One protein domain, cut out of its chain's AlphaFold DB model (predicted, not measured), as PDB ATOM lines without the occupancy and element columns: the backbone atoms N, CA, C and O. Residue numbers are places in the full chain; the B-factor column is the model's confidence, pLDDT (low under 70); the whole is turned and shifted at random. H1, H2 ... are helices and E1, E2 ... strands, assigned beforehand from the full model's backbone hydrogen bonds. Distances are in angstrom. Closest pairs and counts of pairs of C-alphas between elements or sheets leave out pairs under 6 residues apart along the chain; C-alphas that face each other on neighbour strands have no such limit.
ATOM      1  N   ASP A   6      -8.523 -25.247 -12.189       97.12
ATOM      2  CA  ASP A   6      -9.870 -24.979 -12.701       97.12
ATOM      3  C   ASP A   6     -10.231 -23.495 -12.547       97.12
ATOM      4  O   ASP A   6      -9.629 -22.798 -11.735       97.12
ATOM      5  N   ALA A   7     -11.211 -23.015 -13.307       96.50
ATOM      6  CA  ALA A   7     -11.788 -21.675 -13.208       96.50
ATOM      7  C   ALA A   7     -13.041 -21.637 -12.307       96.50
ATOM      8  O   ALA A   7     -13.813 -20.682 -12.347       96.50
ATOM      9  N   THR A   8     -13.252 -22.669 -11.489       96.69
ATOM     10  CA  THR A   8     -14.283 -22.705 -10.446       96.69
ATOM     11  C   THR A   8     -13.729 -23.285  -9.144       96.69
ATOM     12  O   THR A   8     -12.856 -24.156  -9.155       96.69
ATOM     13  N   ASN A   9     -14.249 -22.814  -8.008       97.31
ATOM     14  CA  ASN A   9     -14.024 -23.400  -6.684       97.31
ATOM     15  C   ASN A   9     -15.183 -24.270  -6.195       97.31
ATOM     16  O   ASN A   9     -15.116 -24.778  -5.071       97.31
ATOM     17  N   ASP A  10     -16.237 -24.412  -7.000       97.88
ATOM     18  CA  ASP A  10     -17.400 -25.205  -6.644       97.88
ATOM     19  C   ASP A  10     -17.011 -26.683  -6.544       97.88
ATOM     20  O   ASP A  10     -16.590 -27.328  -7.511       97.88
ATOM     21  N   ARG A  11     -17.179 -27.232  -5.339       97.12
ATOM     22  CA  ARG A  11     -16.852 -28.621  -5.029       97.12
ATOM     23  C   ARG A  11     -17.694 -29.623  -5.818       97.12
ATOM     24  O   ARG A  11     -17.263 -30.762  -5.967       97.12
ATOM     25  N   ALA A  12     -18.852 -29.223  -6.336       97.50
ATOM     26  CA  ALA A  12     -19.707 -30.077  -7.154       97.50
ATOM     27  C   ALA A  12     -19.251 -30.173  -8.621       97.50
ATOM     28  O   ALA A  12     -19.599 -31.139  -9.314       97.50
ATOM     29  N   THR A  13     -18.471 -29.206  -9.113       97.50
ATOM     30  CA  THR A  13     -18.138 -29.102 -10.544       97.50
ATOM     31  C   THR A  13     -16.650 -29.098 -10.851       97.50
ATOM     32  O   THR A  13     -16.298 -29.432 -11.980       97.50
ATOM     33  N   VAL A  14     -15.791 -28.763  -9.886       97.69
ATOM     34  CA  VAL A  14     -14.340 -28.701 -10.095       97.69
ATOM     35  C   VAL A  14     -13.777 -30.030 -10.618       97.69
ATOM     36  O   VAL A  14     -14.253 -31.107 -10.243       97.69
ATOM     37  N   LEU A  15     -12.738 -29.974 -11.457       97.00
ATOM     38  CA  LEU A  15     -12.130 -31.147 -12.114       97.00
ATOM     39  C   LEU A  15     -11.807 -32.329 -11.174       97.00
ATOM     40  O   LEU A  15     -11.863 -33.481 -11.601       97.00
ATOM     41  N   TRP A  16     -11.465 -32.061  -9.910       97.31
ATOM     42  CA  TRP A  16     -11.104 -33.066  -8.898       97.31
ATOM     43  C   TRP A  16     -12.205 -33.321  -7.855       97.31
ATOM     44  O   TRP A  16     -11.920 -33.794  -6.755       97.31
ATOM     45  N   LYS A  17     -13.470 -33.029  -8.174       97.75
ATOM     46  CA  LYS A  17     -14.608 -33.165  -7.248       97.75
ATOM     47  C   LYS A  17     -14.751 -34.530  -6.574       97.75
ATOM     48  O   LYS A  17     -15.159 -34.614  -5.419       97.75
ATOM     49  N   HIS A  18     -14.405 -35.607  -7.275       97.00
ATOM     50  CA  HIS A  18     -14.522 -36.977  -6.771       97.00
ATOM     51  C   HIS A  18     -13.593 -37.255  -5.585       97.00
ATOM     52  O   HIS A  18     -13.895 -38.130  -4.779       97.00
ATOM     53  N   PHE A  19     -12.527 -36.469  -5.409       96.94
ATOM     54  CA  PHE A  19     -11.671 -36.555  -4.225       96.94
ATOM     55  C   PHE A  19     -12.396 -36.156  -2.936       96.94
ATOM     56  O   PHE A  19     -12.070 -36.689  -1.882       96.94
ATOM     57  N   PHE A  20     -13.402 -35.275  -2.993       96.81
ATOM     58  CA  PHE A  20     -14.099 -34.810  -1.787       96.81
ATOM     59  C   PHE A  20     -14.956 -35.886  -1.115       96.81
ATOM     60  O   PHE A  20     -15.353 -35.716   0.033       96.81
ATOM     61  N   SER A  21     -15.256 -36.978  -1.822       95.19
ATOM     62  CA  SER A  21     -16.039 -38.093  -1.281       95.19
ATOM     63  C   SER A  21     -15.186 -39.130  -0.544       95.19
ATOM     64  O   SER A  21     -15.745 -39.995   0.124       95.19
ATOM     65  N   ASP A  22     -13.853 -39.067  -0.652       94.81
ATOM     66  CA  ASP A  22     -12.952 -40.027  -0.013       94.81
ATOM     67  C   ASP A  22     -12.199 -39.364   1.158       94.81
ATOM     68  O   ASP A  22     -11.403 -38.443   0.946       94.81
ATOM     69  N   PRO A  23     -12.407 -39.827   2.405       92.44
ATOM     70  CA  PRO A  23     -11.831 -39.196   3.592       92.44
ATOM     71  C   PRO A  23     -10.298 -39.238   3.631       92.44
ATOM     72  O   PRO A  23      -9.676 -38.420   4.317       92.44
ATOM     73  N   VAL A  24      -9.656 -40.143   2.885       92.25
ATOM     74  CA  VAL A  24      -8.187 -40.192   2.817       92.25
ATOM     75  C   VAL A  24      -7.609 -39.008   2.052       92.25
ATOM     76  O   VAL A  24      -6.459 -38.637   2.278       92.25
ATOM     77  N   TYR A  25      -8.420 -38.345   1.232       94.38
ATOM     78  CA  TYR A  25      -8.064 -37.112   0.545       94.38
ATOM     79  C   TYR A  25      -8.634 -35.864   1.225       94.38
ATOM     80  O   TYR A  25      -8.824 -34.841   0.576       94.38
ATOM     81  N   SER A  26      -8.850 -35.900   2.543       93.06
ATOM     82  CA  SER A  26      -9.346 -34.757   3.335       93.06
ATOM     83  C   SER A  26      -8.506 -33.472   3.230       93.06
ATOM     84  O   SER A  26      -8.995 -32.392   3.554       93.06
ATOM     85  N   TYR A  27      -7.258 -33.566   2.761       91.44
ATOM     86  CA  TYR A  27      -6.373 -32.426   2.490       91.44
ATOM     87  C   TYR A  27      -6.605 -31.762   1.120       91.44
ATOM     88  O   TYR A  27      -6.094 -30.668   0.877       91.44
ATOM     89  N   VAL A  28      -7.372 -32.393   0.227       95.19
ATOM     90  CA  VAL A  28      -7.740 -31.835  -1.079       95.19
ATOM     91  C   VAL A  28      -8.867 -30.817  -0.903       95.19
ATOM     92  O   VAL A  28      -9.887 -31.080  -0.266       95.19
ATOM     93  N   SER A  29      -8.703 -29.633  -1.487       96.50
ATOM     94  CA  SER A  29      -9.663 -28.528  -1.413       96.50
ATOM     95  C   SER A  29      -9.639 -27.686  -2.698       96.50
ATOM     96  O   SER A  29      -9.243 -28.166  -3.759       96.50
ATOM     97  N   THR A  30     -10.104 -26.440  -2.632       97.62
ATOM     98  CA  THR A  30     -10.088 -25.463  -3.729       97.62
ATOM     99  C   THR A  30      -9.356 -24.197  -3.280       97.62
ATOM    100  O   THR A  30      -9.943 -23.236  -2.791       97.62
ATOM    101  N   TYR A  31      -8.030 -24.202  -3.416       96.88
ATOM    102  CA  TYR A  31      -7.172 -23.073  -3.054       96.88
ATOM    103  C   TYR A  31      -7.106 -22.078  -4.207       96.88
ATOM    104  O   TYR A  31      -6.772 -22.454  -5.326       96.88
ATOM    105  N   GLU A  32      -7.407 -20.809  -3.945       97.25
ATOM    106  CA  GLU A  32      -7.357 -19.767  -4.971       97.25
ATOM    107  C   GLU A  32      -5.910 -19.403  -5.340       97.25
ATOM    108  O   GLU A  32      -5.019 -19.323  -4.485       97.25
ATOM    109  N   GLY A  33      -5.687 -19.198  -6.633       93.88
ATOM    110  CA  GLY A  33      -4.413 -18.951  -7.285       93.88
ATOM    111  C   GLY A  33      -3.918 -20.182  -8.049       93.88
ATOM    112  O   GLY A  33      -4.036 -21.323  -7.599       93.88
ATOM    113  N   GLY A  34      -3.318 -19.974  -9.207       91.31
ATOM    114  CA  GLY A  34      -2.806 -21.044 -10.050       91.31
ATOM    115  C   GLY A  34      -2.588 -20.552 -11.468       91.31
ATOM    116  O   GLY A  34      -3.135 -19.531 -11.868       91.31
ATOM    117  N   TYR A  35      -1.768 -21.275 -12.229       90.50
ATOM    118  CA  TYR A  35      -1.494 -20.945 -13.630       90.50
ATOM    119  C   TYR A  35      -1.109 -19.467 -13.852       90.50
ATOM    120  O   TYR A  35      -1.632 -18.796 -14.729       90.50
ATOM    121  N   TYR A  36      -0.204 -18.944 -13.021       90.75
ATOM    122  CA  TYR A  36       0.240 -17.541 -13.049       90.75
ATOM    123  C   TYR A  36      -0.830 -16.487 -12.695       90.75
ATOM    124  O   TYR A  36      -0.506 -15.305 -12.637       90.75
ATOM    125  N   TYR A  37      -2.062 -16.888 -12.371       92.94
ATOM    126  CA  TYR A  37      -3.106 -16.007 -11.853       92.94
ATOM    127  C   TYR A  37      -3.193 -16.112 -10.332       92.94
ATOM    128  O   TYR A  37      -3.194 -17.203  -9.763       92.94
ATOM    129  N   SER A  38      -3.299 -14.971  -9.651       92.75
ATOM    130  CA  SER A  38      -3.511 -14.923  -8.198       92.75
ATOM    131  C   SER A  38      -4.976 -15.135  -7.797       92.75
ATOM    132  O   SER A  38      -5.238 -15.494  -6.651       92.75
ATOM    133  N   LYS A  39      -5.914 -14.912  -8.727       96.00
ATOM    134  CA  LYS A  39      -7.371 -14.933  -8.534       96.00
ATOM    135  C   LYS A  39      -8.068 -15.600  -9.714       96.00
ATOM    136  O   LYS A  39      -7.530 -15.599 -10.819       96.00
ATOM    137  N   GLY A  40      -9.256 -16.157  -9.482       96.25
ATOM    138  CA  GLY A  40     -10.097 -16.716 -10.553       96.25
ATOM    139  C   GLY A  40      -9.609 -18.038 -11.162       96.25
ATOM    140  O   GLY A  40     -10.235 -18.547 -12.085       96.25
ATOM    141  N   ILE A  41      -8.512 -18.598 -10.650       96.69
ATOM    142  CA  ILE A  41      -8.039 -19.952 -10.943       96.69
ATOM    143  C   ILE A  41      -7.813 -20.660  -9.613       96.69
ATOM    144  O   ILE A  41      -7.244 -20.075  -8.693       96.69
ATOM    145  N   TRP A  42      -8.232 -21.914  -9.509       97.56
ATOM    146  CA  TRP A  42      -8.134 -22.724  -8.303       97.56
ATOM    147  C   TRP A  42      -7.247 -23.938  -8.523       97.56
ATOM    148  O   TRP A  42      -7.139 -24.469  -9.629       97.56
ATOM    149  N   ARG A  43      -6.616 -24.386  -7.442       96.44
ATOM    150  CA  ARG A  43      -5.770 -25.578  -7.372       96.44
ATOM    151  C   ARG A  43      -6.194 -26.462  -6.205       96.44
ATOM    152  O   ARG A  43      -6.757 -25.989  -5.219       96.44
ATOM    153  N   ALA A  44      -5.894 -27.749  -6.315       95.75
ATOM    154  CA  ALA A  44      -6.388 -28.755  -5.382       95.75
ATOM    155  C   ALA A  44      -5.756 -28.706  -3.982       95.75
ATOM    156  O   ALA A  44      -6.373 -29.116  -3.005       95.75
ATOM    157  N   GLU A  45      -4.520 -28.221  -3.878       94.31
ATOM    158  CA  GLU A  45      -3.740 -28.236  -2.639       94.31
ATOM    159  C   GLU A  45      -2.952 -26.933  -2.479       94.31
ATOM    160  O   GLU A  45      -2.599 -26.280  -3.467       94.31
ATOM    161  N   SER A  46      -2.664 -26.541  -1.235       92.00
ATOM    162  CA  SER A  46      -1.979 -25.277  -0.945       92.00
ATOM    163  C   SER A  46      -0.537 -25.245  -1.452       92.00
ATOM    164  O   SER A  46      -0.071 -24.171  -1.833       92.00
ATOM    165  N   GLY A  47       0.139 -26.401  -1.479       88.19
ATOM    166  CA  GLY A  47       1.531 -26.571  -1.901       88.19
ATOM    167  C   GLY A  47       1.753 -27.907  -2.618       88.19
ATOM    168  O   GLY A  47       1.132 -28.912  -2.287       88.19
ATOM    169  N   SER A  48       2.613 -27.907  -3.636       88.44
ATOM    170  CA  SER A  48       3.015 -29.089  -4.412       88.44
ATOM    171  C   SER A  48       4.218 -28.757  -5.296       88.44
ATOM    172  O   SER A  48       4.625 -27.596  -5.390       88.44
ATOM    173  N   LEU A  49       4.765 -29.753  -5.994       87.38
ATOM    174  CA  LEU A  49       5.791 -29.593  -7.027       87.38
ATOM    175  C   LEU A  49       5.405 -28.509  -8.044       87.38
ATOM    176  O   LEU A  49       6.250 -27.719  -8.448       87.38
ATOM    177  N   MET A  50       4.117 -28.423  -8.387       84.38
ATOM    178  CA  MET A  50       3.580 -27.469  -9.365       84.38
ATOM    179  C   MET A  50       3.491 -26.026  -8.842       84.38
ATOM    180  O   MET A  50       3.133 -25.134  -9.603       84.38
ATOM    181  N   ILE A  51       3.766 -25.802  -7.552       86.31
ATOM    182  CA  ILE A  51       3.658 -24.496  -6.888       86.31
ATOM    183  C   ILE A  51       5.021 -24.070  -6.338       86.31
ATOM    184  O   ILE A  51       5.472 -22.958  -6.589       86.31
ATOM    185  N   ASN A  52       5.683 -24.953  -5.586       82.69
ATOM    186  CA  ASN A  52       6.866 -24.630  -4.787       82.69
ATOM    187  C   ASN A  52       8.116 -25.425  -5.201       82.69
ATOM    188  O   ASN A  52       9.108 -25.383  -4.479       82.69
ATOM    189  N   ASN A  53       8.079 -26.163  -6.320       82.69
ATOM    190  CA  ASN A  53       9.185 -27.012  -6.784       82.69
ATOM    191  C   ASN A  53       9.710 -27.979  -5.694       82.69
ATOM    192  O   ASN A  53      10.912 -28.130  -5.486       82.69
ATOM    193  N   ILE A  54       8.788 -28.618  -4.971       81.62
ATOM    194  CA  ILE A  54       9.077 -29.574  -3.890       81.62
ATOM    195  C   ILE A  54       8.912 -31.024  -4.338       81.62
ATOM    196  O   ILE A  54       8.160 -31.310  -5.268       81.62
ATOM    197  N   ARG A  55       9.541 -31.963  -3.619       84.19
ATOM    198  CA  ARG A  55       9.399 -33.421  -3.821       84.19
ATOM    199  C   ARG A  55       8.053 -33.947  -3.302       84.19
ATOM    200  O   ARG A  55       8.002 -34.829  -2.457       84.19
ATOM    201  N   TYR A  56       6.963 -33.354  -3.776       86.62
ATOM    202  CA  TYR A  56       5.603 -33.757  -3.450       86.62
ATOM    203  C   TYR A  56       4.659 -33.435  -4.608       86.62
ATOM    204  O   TYR A  56       4.471 -32.271  -4.964       86.62
ATOM    205  N   ILE A  57       4.035 -34.453  -5.195       90.12
ATOM    206  CA  ILE A  57       3.025 -34.287  -6.245       90.12
ATOM    207  C   ILE A  57       1.644 -34.376  -5.591       90.12
ATOM    208  O   ILE A  57       1.345 -35.374  -4.938       90.12
ATOM    209  N   ASN A  58       0.799 -33.357  -5.784       92.31
ATOM    210  CA  ASN A  58      -0.558 -33.323  -5.224       92.31
ATOM    211  C   ASN A  58      -1.448 -34.452  -5.776       92.31
ATOM    212  O   ASN A  58      -1.208 -34.963  -6.877       92.31
ATOM    213  N   ALA A  59      -2.474 -34.844  -5.024       94.56
ATOM    214  CA  ALA A  59      -3.260 -36.044  -5.306       94.56
ATOM    215  C   ALA A  59      -3.927 -36.032  -6.696       94.56
ATOM    216  O   ALA A  59      -3.753 -37.013  -7.428       94.56
ATOM    217  N   PRO A  60      -4.567 -34.935  -7.152       95.56
ATOM    218  CA  PRO A  60      -5.116 -34.903  -8.508       95.56
ATOM    219  C   PRO A  60      -4.046 -34.981  -9.601       95.56
ATOM    220  O   PRO A  60      -4.264 -35.623 -10.625       95.56
ATOM    221  N   THR A  61      -2.854 -34.409  -9.397       94.81
ATOM    222  CA  THR A  61      -1.760 -34.554 -10.375       94.81
ATOM    223  C   THR A  61      -1.229 -35.988 -10.413       94.81
ATOM    224  O   THR A  61      -0.962 -36.489 -11.506       94.81
ATOM    225  N   ARG A  62      -1.142 -36.694  -9.272       95.25
ATOM    226  CA  ARG A  62      -0.801 -38.132  -9.260       95.25
ATOM    227  C   ARG A  62      -1.822 -38.944 -10.060       95.25
ATOM    228  O   ARG A  62      -1.437 -39.766 -10.888       95.25
ATOM    229  N   GLU A  63      -3.112 -38.658  -9.892       96.69
ATOM    230  CA  GLU A  63      -4.186 -39.297 -10.663       96.69
ATOM    231  C   GLU A  63      -4.062 -39.024 -12.169       96.69
ATOM    232  O   GLU A  63      -4.183 -39.946 -12.976       96.69
ATOM    233  N   ILE A  64      -3.777 -37.780 -12.564       96.44
ATOM    234  CA  ILE A  64      -3.568 -37.394 -13.968       96.44
ATOM    235  C   ILE A  64      -2.388 -38.161 -14.580       96.44
ATOM    236  O   ILE A  64      -2.502 -38.663 -15.702       96.44
ATOM    237  N   ILE A  65      -1.279 -38.294 -13.845       95.94
ATOM    238  CA  ILE A  65      -0.110 -39.074 -14.280       95.94
ATOM    239  C   ILE A  65      -0.499 -40.546 -14.474       95.94
ATOM    240  O   ILE A  65      -0.234 -41.108 -15.536       95.94
ATOM    241  N   VAL A  66      -1.196 -41.157 -13.511       97.25
ATOM    242  CA  VAL A  66      -1.652 -42.557 -13.613       97.25
ATOM    243  C   VAL A  66      -2.617 -42.749 -14.785       97.25
ATOM    244  O   VAL A  66      -2.454 -43.695 -15.557       97.25
ATOM    245  N   LYS A  67      -3.577 -41.835 -14.986       97.25
ATOM    246  CA  LYS A  67      -4.477 -41.836 -16.154       97.25
ATOM    247  C   LYS A  67      -3.692 -41.810 -17.465       97.25
ATOM    248  O   LYS A  67      -4.048 -42.520 -18.406       97.25
ATOM    249  N   ARG A  68      -2.625 -41.006 -17.545       97.25
ATOM    250  CA  ARG A  68      -1.766 -40.924 -18.734       97.25
ATOM    251  C   ARG A  68      -0.988 -42.218 -18.962       97.25
ATOM    252  O   ARG A  68      -1.001 -42.704 -20.090       97.25
ATOM    253  N   ILE A  69      -0.366 -42.776 -17.922       98.00
ATOM    254  CA  ILE A  69       0.384 -44.040 -17.996       98.00
ATOM    255  C   ILE A  69      -0.535 -45.178 -18.447       98.00
ATOM    256  O   ILE A  69      -0.233 -45.837 -19.436       98.00
ATOM    257  N   LYS A  70      -1.693 -45.357 -17.798       97.75
ATOM    258  CA  LYS A  70      -2.665 -46.399 -18.166       97.75
ATOM    259  C   LYS A  70      -3.138 -46.265 -19.609       97.75
ATOM    260  O   LYS A  70      -3.129 -47.243 -20.346       97.75
ATOM    261  N   ARG A  71      -3.447 -45.040 -20.055       97.50
ATOM    262  CA  ARG A  71      -3.795 -44.777 -21.460       97.50
ATOM    263  C   ARG A  71      -2.681 -45.211 -22.417       97.50
ATOM    264  O   ARG A  71      -2.980 -45.783 -23.456       97.50
ATOM    265  N   MET A  72      -1.421 -44.926 -22.087       98.06
ATOM    266  CA  MET A  72      -0.270 -45.336 -22.903       98.06
ATOM    267  C   MET A  72      -0.045 -46.853 -22.884       98.06
ATOM    268  O   MET A  72       0.427 -47.397 -23.875       98.06
ATOM    269  N   ALA A  73      -0.413 -47.526 -21.795       97.94
ATOM    270  CA  ALA A  73      -0.355 -48.979 -21.654       97.94
ATOM    271  C   ALA A  73      -1.565 -49.716 -22.267       97.94
ATOM    272  O   ALA A  73      -1.595 -50.942 -22.260       97.94
ATOM    273  N   GLY A  74      -2.577 -48.999 -22.774       97.94
ATOM    274  CA  GLY A  74      -3.834 -49.605 -23.233       97.94
ATOM    275  C   GLY A  74      -4.718 -50.143 -22.098       97.94
ATOM    276  O   GLY A  74      -5.660 -50.890 -22.349       97.94
ATOM    277  N   GLU A  75      -4.437 -49.763 -20.850       97.50
ATOM    278  CA  GLU A  75      -5.202 -50.171 -19.675       97.50
ATOM    279  C   GLU A  75      -6.359 -49.212 -19.381       97.50
ATOM    280  O   GLU A  75      -6.265 -47.993 -19.562       97.50
ATOM    281  N   GLN A  76      -7.440 -49.758 -18.821       97.25
ATOM    282  CA  GLN A  76      -8.547 -48.953 -18.319       97.25
ATOM    283  C   GLN A  76      -8.217 -48.345 -16.955       97.25
ATOM    284  O   GLN A  76      -7.611 -48.975 -16.084       97.25
ATOM    285  N   TYR A  77      -8.625 -47.094 -16.770       97.69
ATOM    286  CA  TYR A  77      -8.488 -46.373 -15.509       97.69
ATOM    287  C   TYR A  77      -9.777 -46.472 -14.686       97.69
ATOM    288  O   TYR A  77     -10.858 -46.198 -15.201       97.69
ATOM    289  N   THR A  78      -9.647 -46.746 -13.384       97.69
ATOM    290  CA  THR A  78     -10.719 -46.538 -12.404       97.69
ATOM    291  C   THR A  78     -10.185 -45.791 -11.184       97.69
ATOM    292  O   THR A  78      -9.025 -45.962 -10.789       97.69
ATOM    293  N   PHE A  79     -11.031 -44.959 -10.569       96.69
ATOM    294  CA  PHE A  79     -10.641 -44.233  -9.359       96.69
ATOM    295  C   PHE A  79     -10.410 -45.174  -8.178       96.69
ATOM    296  O   PHE A  79      -9.464 -44.972  -7.429       96.69
ATOM    297  N   THR A  80     -11.196 -46.244  -8.055       96.50
ATOM    298  CA  THR A  80     -11.036 -47.250  -6.998       96.50
ATOM    299  C   THR A  80      -9.662 -47.921  -7.038       96.50
ATOM    300  O   THR A  80      -9.005 -48.039  -6.006       96.50
ATOM    301  N   GLU A  81      -9.179 -48.320  -8.221       96.81
ATOM    302  CA  GLU A  81      -7.837 -48.904  -8.354       96.81
ATOM    303  C   GLU A  81      -6.733 -47.891  -8.070       96.81
ATOM    304  O   GLU A  81      -5.745 -48.226  -7.412       96.81
ATOM    305  N   PHE A  82      -6.890 -46.662  -8.574       96.94
ATOM    306  CA  PHE A  82      -5.973 -45.574  -8.260       96.94
ATOM    307  C   PHE A  82      -5.904 -45.378  -6.749       96.94
ATOM    308  O   PHE A  82      -4.823 -45.462  -6.181       96.94
ATOM    309  N   ARG A  83      -7.053 -45.226  -6.091       95.19
ATOM    310  CA  ARG A  83      -7.166 -45.025  -4.651       95.19
ATOM    311  C   ARG A  83      -6.503 -46.143  -3.850       95.19
ATOM    312  O   ARG A  83      -5.820 -45.850  -2.874       95.19
ATOM    313  N   ALA A  84      -6.690 -47.400  -4.254       95.38
ATOM    314  CA  ALA A  84      -6.113 -48.559  -3.575       95.38
ATOM    315  C   ALA A  84      -4.575 -48.599  -3.649       95.38
ATOM    316  O   ALA A  84      -3.925 -49.115  -2.739       95.38
ATOM    317  N   LYS A  85      -3.991 -48.069  -4.730       94.62
ATOM    318  CA  LYS A  85      -2.539 -48.070  -4.973       94.62
ATOM    319  C   LYS A  85      -1.860 -46.749  -4.616       94.62
ATOM    320  O   LYS A  85      -0.650 -46.736  -4.401       94.62
ATOM    321  N   ASP A  86      -2.611 -45.656  -4.570       93.94
ATOM    322  CA  ASP A  86      -2.093 -44.328  -4.285       93.94
ATOM    323  C   ASP A  86      -1.576 -44.266  -2.848       93.94
ATOM    324  O   ASP A  86      -2.306 -44.477  -1.874       93.94
ATOM    325  N   ARG A  87      -0.283 -43.972  -2.729       84.25
ATOM    326  CA  ARG A  87       0.389 -43.754  -1.456       84.25
ATOM    327  C   ARG A  87       0.769 -42.290  -1.375       84.25
ATOM    328  O   ARG A  87       1.469 -41.773  -2.240       84.25
ATOM    329  N   ASN A  88       0.306 -41.627  -0.322       71.25
ATOM    330  CA  ASN A  88       0.804 -40.302  -0.009       71.25
ATOM    331  C   ASN A  88       2.264 -40.445   0.445       71.25
ATOM    332  O   ASN A  88       2.524 -41.014   1.502       71.25
TER     333      ASN A  88
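What this domain is: This is residues 6 to 88 of the 115 residues of an uncharacterized protein of bioreactor metagenome (UniProt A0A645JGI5). A small two-strand hairpin, E1 and E2, forms one end of the domain, and the long helix H3 with the shorter H4 set crosswise near it forms the other. The short helices H1 and H2 sit on opposite sides of the stretch between these two ends. The printed part has 83 residues, with four named helices and two named strands in the order H1, E1, E2, H2, H3, H4; the sheet, E1 - E2, is antiparallel and the class is mixed, helices and strands. The whole is compact, with a radius of gyration of the C-alphas of 13.2 A and spans of 37 by 28 by 21 A.

Where its parts are: E1 is residues 31 to 34 and E2 residues 37 to 43, 10.9 A long. H1 is residues 17 to 21, with C-alpha 17 at (-14.608, -33.165, -7.248). H2 is residues 49 to 52. H3, residues 59 to 73, is 21.0 A long. H4, residues 79 to 85, is 10.0 A long and ends with C-alpha 85 at (-2.539, -48.070, -4.973).

How they stand to each other: E1 and E2 form a hairpin, antiparallel at 117 degrees between directions; N 33 and O 41 are 2.7 A apart, and N 43 and O 31 2.9 A, both within hydrogen-bond range. The closest C-alphas of E1 and H2 are those of Gly 34 and Ile 51, 8.0 A apart. H2 and H3 are apart. H1 and H3 are only just apart, at 8.0 A. H3 and H4 are close but not clearly touching, with C-alphas 63 and 82 closest at 7.0 A, and are about perpendicular at 83 degrees. In H3 and H4 every O i to N i+4 pair is within hydrogen-bond range; H1 has 0 of 1, but 2 of 2 O i to N i+3 pairs, and H2 is too short for an i+4 pair.

The domain as a whole: The C-alphas farthest apart, those of Lys 39 and Gly 74, are 37.8 A apart. The printed part has no cut and no long link. Mean pLDDT of the printed part is 94.1, and no printed residue is under 70.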